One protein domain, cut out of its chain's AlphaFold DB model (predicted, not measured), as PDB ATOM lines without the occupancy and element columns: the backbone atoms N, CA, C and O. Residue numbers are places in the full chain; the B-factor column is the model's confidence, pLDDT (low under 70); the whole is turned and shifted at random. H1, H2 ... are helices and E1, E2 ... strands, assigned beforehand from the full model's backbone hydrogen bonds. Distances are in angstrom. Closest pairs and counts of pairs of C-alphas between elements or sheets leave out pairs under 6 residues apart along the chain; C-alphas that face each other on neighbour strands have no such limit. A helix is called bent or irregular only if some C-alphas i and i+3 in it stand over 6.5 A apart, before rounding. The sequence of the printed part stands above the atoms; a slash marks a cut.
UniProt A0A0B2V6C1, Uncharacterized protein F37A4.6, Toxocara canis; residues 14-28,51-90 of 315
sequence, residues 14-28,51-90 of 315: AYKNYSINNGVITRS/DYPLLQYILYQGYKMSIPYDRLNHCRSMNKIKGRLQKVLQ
ATOM      1  N   ALA A  14      34.680 -11.821  91.925       52.25
ATOM      2  CA  ALA A  14      34.230 -13.210  92.065       52.25
ATOM      3  C   ALA A  14      33.582 -13.792  90.789       52.25
ATOM      4  O   ALA A  14      33.769 -14.964  90.475       52.25
ATOM      5  N   TYR A  15      32.846 -12.982  90.018       54.94
ATOM      6  CA  TYR A  15      31.992 -13.488  88.929       54.94
ATOM      7  C   TYR A  15      32.638 -13.473  87.533       54.94
ATOM      8  O   TYR A  15      31.953 -13.728  86.545       54.94
ATOM      9  N   LYS A  16      33.956 -13.236  87.420       59.59
ATOM     10  CA  LYS A  16      34.675 -13.207  86.123       59.59
ATOM     11  C   LYS A  16      34.566 -14.516  85.321       59.59
ATOM     12  O   LYS A  16      34.741 -14.491  84.108       59.59
ATOM     13  N   ASN A  17      34.239 -15.627  85.985       59.94
ATOM     14  CA  ASN A  17      34.073 -16.949  85.375       59.94
ATOM     15  C   ASN A  17      32.639 -17.260  84.889       59.94
ATOM     16  O   ASN A  17      32.429 -18.333  84.325       59.94
ATOM     17  N   TYR A  18      31.647 -16.379  85.089       66.12
ATOM     18  CA  TYR A  18      30.240 -16.655  84.757       66.12
ATOM     19  C   TYR A  18      29.629 -15.554  83.878       66.12
ATOM     20  O   TYR A  18      29.624 -14.378  84.237       66.12
ATOM     21  N   SER A  19      29.050 -15.937  82.738       70.31
ATOM     22  CA  SER A  19      28.314 -15.035  81.840       70.31
ATOM     23  C   SER A  19      26.846 -15.445  81.756       70.31
ATOM     24  O   SER A  19      26.561 -16.632  81.614       70.31
ATOM     25  N   ILE A  20      25.911 -14.488  81.808       61.47
ATOM     26  CA  ILE A  20      24.478 -14.744  81.576       61.47
ATOM     27  C   ILE A  20      24.030 -14.049  80.295       61.47
ATOM     28  O   ILE A  20      24.076 -12.823  80.205       61.47
ATOM     29  N   ASN A  21      23.517 -14.824  79.341       63.66
ATOM     30  CA  ASN A  21      22.911 -14.320  78.110       63.66
ATOM     31  C   ASN A  21      21.507 -14.915  77.960       63.66
ATOM     32  O   ASN A  21      21.343 -16.130  77.906       63.66
ATOM     33  N   ASN A  22      20.479 -14.062  77.918       56.66
ATOM     34  CA  ASN A  22      19.067 -14.443  77.749       56.66
ATOM     35  C   ASN A  22      18.558 -15.551  78.706       56.66
ATOM     36  O   ASN A  22      17.657 -16.306  78.359       56.66
ATOM     37  N   GLY A  23      19.116 -15.636  79.919       59.22
ATOM     38  CA  GLY A  23      18.764 -16.646  80.929       59.22
ATOM     39  C   GLY A  23      19.616 -17.921  80.893       59.22
ATOM     40  O   GLY A  23      19.577 -18.688  81.848       59.22
ATOM     41  N   VAL A  24      20.437 -18.119  79.857       66.62
ATOM     42  CA  VAL A  24      21.471 -19.163  79.834       66.62
ATOM     43  C   VAL A  24      22.690 -18.663  80.607       66.62
ATOM     44  O   VAL A  24      23.170 -17.559  80.339       66.62
ATOM     45  N   ILE A  25      23.191 -19.464  81.551       69.50
ATOM     46  CA  ILE A  25      24.432 -19.191  82.287       69.50
ATOM     47  C   ILE A  25      25.551 -20.072  81.729       69.50
ATOM     48  O   ILE A  25      25.422 -21.295  81.693       69.50
ATOM     49  N   THR A  26      26.667 -19.458  81.345       67.19
ATOM     50  CA  THR A  26      27.864 -20.150  80.855       67.19
ATOM     51  C   THR A  26      29.013 -19.930  81.833       67.19
ATOM     52  O   THR A  26      29.405 -18.785  82.071       67.19
ATOM     53  N   ARG A  27      29.573 -21.020  82.372       62.00
ATOM     54  CA  ARG A  27      30.839 -21.004  83.123       62.00
ATOM     55  C   ARG A  27      32.029 -21.093  82.164       62.00
ATOM     56  O   ARG A  27      31.995 -21.900  81.233       62.00
ATOM     57  N   SER A  28      33.081 -20.307  82.375       54.25
ATOM     58  CA  SER A  28      34.350 -20.488  81.662       54.25
ATOM     59  C   SER A  28      35.050 -21.760  82.152       54.25
ATOM     60  O   SER A  28      35.082 -22.043  83.346       54.25
ATOM     61  N   ASP A  51      27.063 -24.952  94.381       86.69
ATOM     62  CA  ASP A  51      27.842 -23.740  94.095       86.69
ATOM     63  C   ASP A  51      27.066 -22.506  94.602       86.69
ATOM     64  O   ASP A  51      26.295 -21.874  93.875       86.69
ATOM     65  N   TYR A  52      27.215 -22.202  95.897       87.69
ATOM     66  CA  TYR A  52      26.566 -21.065  96.552       87.69
ATOM     67  C   TYR A  52      26.897 -19.709  95.888       87.69
ATOM     68  O   TYR A  52      25.960 -18.922  95.720       87.69
ATOM     69  N   PRO A  53      28.142 -19.415  95.448       87.56
ATOM     70  CA  PRO A  53      28.440 -18.230  94.637       87.56
ATOM     71  C   PRO A  53      27.617 -18.145  93.343       87.56
ATOM     72  O   PRO A  53      27.024 -17.098  93.060       87.56
ATOM     73  N   LEU A  54      27.514 -19.234  92.574       85.00
ATOM     74  CA  LEU A  54      26.664 -19.288  91.380       85.00
ATOM     75  C   LEU A  54      25.181 -19.121  91.730       85.00
ATOM     76  O   LEU A  54      24.482 -18.356  91.064       85.00
ATOM     77  N   LEU A  55      24.692 -19.779  92.782       87.94
ATOM     78  CA  LEU A  55      23.302 -19.652  93.227       87.94
ATOM     79  C   LEU A  55      22.974 -18.206  93.631       87.94
ATOM     80  O   LEU A  55      21.958 -17.660  93.201       87.94
ATOM     81  N   GLN A  56      23.862 -17.548  94.382       89.94
ATOM     82  CA  GLN A  56      23.736 -16.137  94.746       89.94
ATOM     83  C   GLN A  56      23.724 -15.232  93.504       89.94
ATOM     84  O   GLN A  56      22.905 -14.312  93.421       89.94
ATOM     85  N   TYR A  57      24.570 -15.517  92.510       87.75
ATOM     86  CA  TYR A  57      24.600 -14.792  91.237       87.75
ATOM     87  C   TYR A  57      23.299 -14.956  90.439       87.75
ATOM     88  O   TYR A  57      22.732 -13.964  89.974       87.75
ATOM     89  N   ILE A  58      22.780 -16.186  90.333       87.38
ATOM     90  CA  ILE A  58      21.506 -16.503  89.671       87.38
ATOM     91  C   ILE A  58      20.349 -15.771  90.358       87.38
ATOM     92  O   ILE A  58      19.560 -15.108  89.682       87.38
ATOM     93  N   LEU A  59      20.264 -15.835  91.689       90.38
ATOM     94  CA  LEU A  59      19.206 -15.181  92.464       90.38
ATOM     95  C   LEU A  59      19.278 -13.650  92.350       90.38
ATOM     96  O   LEU A  59      18.253 -13.006  92.122       90.38
ATOM     97  N   TYR A  60      20.474 -13.057  92.426       90.75
ATOM     98  CA  TYR A  60      20.661 -11.612  92.268       90.75
ATOM     99  C   TYR A  60      20.300 -11.122  90.857       90.75
ATOM    100  O   TYR A  60      19.581 -10.130  90.702       90.75
ATOM    101  N   GLN A  61      20.747 -11.827  89.816       85.56
ATOM    102  CA  GLN A  61      20.437 -11.468  88.431       85.56
ATOM    103  C   GLN A  61      18.956 -11.730  88.109       85.56
ATOM    104  O   GLN A  61      18.333 -10.920  87.423       85.56
ATOM    105  N   GLY A  62      18.354 -12.783  88.672       86.62
ATOM    106  CA  GLY A  62      16.913 -13.041  88.623       86.62
ATOM    107  C   GLY A  62      16.097 -11.926  89.283       86.62
ATOM    108  O   GLY A  62      15.155 -11.415  88.676       86.62
ATOM    109  N   TYR A  63      16.507 -11.461  90.466       88.12
ATOM    110  CA  TYR A  63      15.908 -10.306  91.144       88.12
ATOM    111  C   TYR A  63      16.023  -9.024  90.303       88.12
ATOM    112  O   TYR A  63      15.016  -8.359  90.047       88.12
ATOM    113  N   LYS A  64      17.215  -8.717  89.776       85.38
ATOM    114  CA  LYS A  64      17.461  -7.583  88.861       85.38
ATOM    115  C   LYS A  64      16.641  -7.677  87.562       85.38
ATOM    116  O   LYS A  64      16.266  -6.657  86.980       85.38
ATOM    117  N   MET A  65      16.338  -8.894  87.109       78.25
ATOM    118  CA  MET A  65      15.523  -9.167  85.921       78.25
ATOM    119  C   MET A  65      14.023  -9.351  86.215       78.25
ATOM    120  O   MET A  65      13.237  -9.495  85.275       78.25
ATOM    121  N   SER A  66      13.603  -9.264  87.478       86.19
ATOM    122  CA  SER A  66      12.196  -9.321  87.882       86.19
ATOM    123  C   SER A  66      11.395  -8.096  87.408       86.19
ATOM    124  O   SER A  66      11.932  -7.126  86.859       86.19
ATOM    125  N   ILE A  67      10.072  -8.138  87.587       87.88
ATOM    126  CA  ILE A  67       9.185  -6.984  87.396       87.88
ATOM    127  C   ILE A  67       8.377  -6.797  88.683       87.88
ATOM    128  O   ILE A  67       7.681  -7.735  89.074       87.88
ATOM    129  N   PRO A  68       8.380  -5.604  89.307       87.38
ATOM    130  CA  PRO A  68       7.504  -5.334  90.439       87.38
ATOM    131  C   PRO A  68       6.033  -5.388  90.001       87.38
ATOM    132  O   PRO A  68       5.598  -4.689  89.072       87.38
ATOM    133  N   TYR A  69       5.267  -6.244  90.673       91.88
ATOM    134  CA  TYR A  69       3.841  -6.421  90.445       91.88
ATOM    135  C   TYR A  69       3.037  -5.523  91.390       91.88
ATOM    136  O   TYR A  69       3.025  -5.727  92.602       91.88
ATOM    137  N   ASP A  70       2.362  -4.525  90.824       93.94
ATOM    138  CA  ASP A  70       1.463  -3.637  91.549       93.94
ATOM    139  C   ASP A  70       0.040  -4.216  91.515       93.94
ATOM    140  O   ASP A  70      -0.544  -4.389  90.443       93.94
ATOM    141  N   ARG A  71      -0.512  -4.508  92.700       90.81
ATOM    142  CA  ARG A  71      -1.875  -5.036  92.870       90.81
ATOM    143  C   ARG A  71      -2.948  -4.002  92.508       90.81
ATOM    144  O   ARG A  71      -3.984  -4.389  91.977       90.81
ATOM    145  N   LEU A  72      -2.700  -2.711  92.749       93.62
ATOM    146  CA  LEU A  72      -3.633  -1.622  92.438       93.62
ATOM    147  C   LEU A  72      -3.657  -1.315  90.934       93.62
ATOM    148  O   LEU A  72      -4.699  -0.973  90.383       93.62
ATOM    149  N   ASN A  73      -2.524  -1.491  90.247       92.38
ATOM    150  CA  ASN A  73      -2.395  -1.289  88.800       92.38
ATOM    151  C   ASN A  73      -2.204  -2.609  88.029       92.38
ATOM    152  O   ASN A  73      -1.385  -2.671  87.104       92.38
ATOM    153  N   HIS A  74      -2.983  -3.648  88.367       92.62
ATOM    154  CA  HIS A  74      -2.924  -4.996  87.772       92.62
ATOM    155  C   HIS A  74      -2.689  -4.986  86.250       92.62
ATOM    156  O   HIS A  74      -1.683  -5.514  85.775       92.62
ATOM    157  N   CYS A  75      -3.548  -4.310  85.475       95.75
ATOM    158  CA  CYS A  75      -3.446  -4.258  84.011       95.75
ATOM    159  C   CYS A  75      -2.105  -3.678  83.520       95.75
ATOM    160  O   CYS A  75      -1.561  -4.119  82.507       95.75
ATOM    161  N   ARG A  76      -1.533  -2.709  84.248       94.69
ATOM    162  CA  ARG A  76      -0.243  -2.085  83.911       94.69
ATOM    163  C   ARG A  76       0.926  -3.019  84.222       94.69
ATOM    164  O   ARG A  76       1.849  -3.101  83.411       94.69
ATOM    165  N   SER A  77       0.895  -3.737  85.347       94.38
ATOM    166  CA  SER A  77       1.928  -4.734  85.670       94.38
ATOM    167  C   SER A  77       1.826  -5.982  84.790       94.38
ATOM    168  O   SER A  77       2.856  -6.429  84.288       94.38
ATOM    169  N   MET A  78       0.625  -6.476  84.473       94.06
ATOM    170  CA  MET A  78       0.448  -7.579  83.517       94.06
ATOM    171  C   MET A  78       0.934  -7.218  82.110       94.06
ATOM    172  O   MET A  78       1.602  -8.033  81.477       94.06
ATOM    173  N   ASN A  79       0.703  -5.988  81.638       95.12
ATOM    174  CA  ASN A  79       1.246  -5.539  80.351       95.12
ATOM    175  C   ASN A  79       2.785  -5.449  80.356       95.12
ATOM    176  O   ASN A  79       3.414  -5.838  79.370       95.12
ATOM    177  N   LYS A  80       3.415  -5.022  81.464       94.25
ATOM    178  CA  LYS A  80       4.885  -5.092  81.624       94.25
ATOM    179  C   LYS A  80       5.390  -6.538  81.582       94.25
ATOM    180  O   LYS A  80       6.361  -6.818  80.882       94.25
ATOM    181  N   ILE A  81       4.729  -7.446  82.307       92.31
ATOM    182  CA  ILE A  81       5.082  -8.873  82.374       92.31
ATOM    183  C   ILE A  81       4.960  -9.514  80.991       92.31
ATOM    184  O   ILE A  81       5.949 -10.038  80.483       92.31
ATOM    185  N   LYS A  82       3.811  -9.368  80.324       91.50
ATOM    186  CA  LYS A  82       3.582  -9.855  78.955       91.50
ATOM    187  C   LYS A  82       4.621  -9.309  77.970       91.50
ATOM    188  O   LYS A  82       5.176 -10.078  77.193       91.50
ATOM    189  N   GLY A  83       4.934  -8.013  78.037       90.38
ATOM    190  CA  GLY A  83       5.926  -7.377  77.164       90.38
ATOM    191  C   GLY A  83       7.373  -7.833  77.397       90.38
ATOM    192  O   GLY A  83       8.159  -7.842  76.451       90.38
ATOM    193  N   ARG A  84       7.747  -8.237  78.622       86.50
ATOM    194  CA  ARG A  84       9.077  -8.815  78.903       86.50
ATOM    195  C   ARG A  84       9.128 -10.304  78.575       86.50
ATOM    196  O   ARG A  84      10.096 -10.729  77.957       86.50
ATOM    197  N   LEU A  85       8.073 -11.059  78.888       86.25
ATOM    198  CA  LEU A  85       7.923 -12.453  78.460       86.25
ATOM    199  C   LEU A  85       8.008 -12.563  76.937       86.25
ATOM    200  O   LEU A  85       8.773 -13.378  76.448       86.25
ATOM    201  N   GLN A  86       7.341 -11.688  76.178       86.88
ATOM    202  CA  GLN A  86       7.446 -11.671  74.714       86.88
ATOM    203  C   GLN A  86       8.885 -11.445  74.211       86.88
ATOM    204  O   GLN A  86       9.248 -12.003  73.184       86.88
ATOM    205  N   LYS A  87       9.715 -10.673  74.927       83.50
ATOM    206  CA  LYS A  87      11.130 -10.442  74.573       83.50
ATOM    207  C   LYS A  87      12.069 -11.586  74.969       83.50
ATOM    208  O   LYS A  87      13.125 -11.713  74.368       83.50
ATOM    209  N   VAL A  88      11.712 -12.377  75.983       79.12
ATOM    210  CA  VAL A  88      12.500 -13.536  76.452       79.12
ATOM    211  C   VAL A  88      12.091 -14.821  75.722       79.12
ATOM    212  O   VAL A  88      12.934 -15.656  75.426       79.12
ATOM    213  N   LEU A  89      10.800 -14.963  75.407       74.56
ATOM    214  CA  LEU A  89      10.207 -16.117  74.727       74.56
ATOM    215  C   LEU A  89      10.175 -15.984  73.201       74.56
ATOM    216  O   LEU A  89       9.764 -16.927  72.534       74.56
ATOM    217  N   GLN A  90      10.573 -14.841  72.631       70.50
ATOM    218  CA  GLN A  90      10.869 -14.772  71.201       70.50
ATOM    219  C   GLN A  90      12.133 -15.601  70.930       70.50
ATOM    220  O   GLN A  90      13.201 -15.232  71.424       70.50
TER     221      GLN A  90
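This is residues 14 to 28 and 51 to 90 of the 315 residues of the protein "Uncharacterized protein F37A4.6" of Toxocara canis (UniProt A0A0B2V6C1). The printed part is a loose, open arch: a small hairpin of two strands, E1 and E2, with helix H2 running past it at one end of the long axis, and helix H3 at the other end, folding back after the link from H2 without reaching the hairpin. The short irregular helix H1 leads into the hairpin, and residues 71 to 76 stick out. The 55 printed residues hold three named helices and two named strands, in the order H1, E1, E2, H2, H3; the sheet E1 - E2 is antiparallel, and the class is mostly helix. The whole is loose, with a radius of gyration of the C-alphas of 14.3 A, and elongated, spanning 41 by 24 by 14 A.

Find C-alpha 14 at (34.230, -13.210, 92.065), where H1, residues 14 to 17, begins; it is irregular, with C-alphas 14 and 17 7.7 A apart, against about 5 A in a regular helix. E1, residues 18 to 21, follows at once, and E2 is residues 24 to 27. After the cut, look for C-alpha 52 at (26.566, -21.065, 96.552): from there H2 runs through residues 52 to 65, 19.4 A from first to last C-alpha. H3, residues 74 to 89, is 21.6 A long and ends with C-alpha 89 at (10.207, -16.117, 74.727).

Asn 17 of H1 and Arg 27 of E2 have the closest C-alphas of these two elements, 5.7 A apart. E1 and E2 form a hairpin, antiparallel, with 158 degrees between their directions; look for N 19 and O 26 at 2.9 A and N 26 and O 19 at 2.8 A, both within hydrogen-bond range. H1 and H2 are close but not clearly touching; their closest C-alphas, of Tyr 15 and Tyr 57, are 7.9 A apart. The closest C-alphas of E1 and H2 are those of Tyr 18 and Leu 54, 8.0 A apart. H3 is apart from H1, E1, E2 and H2. In H2 every O i to N i+4 pair is within hydrogen-bond range, in H3 11 of 12 are, and H1 is too short for such a pair.

The two C-alphas farthest apart, of Ser 28 and Leu 72, are 43.8 A apart. Residues 29 to 50 are not printed, and C-alphas 28 and 51 are 14.4 A apart across this cut. The links H1 to E1 and E1 to E2 are tight, and H2 to H3 is a short link of 8 residues. In the B-factor column you will find pLDDT under 70 at residues 14 to 18 and 20 to 28; the mean of the printed part is 81.0.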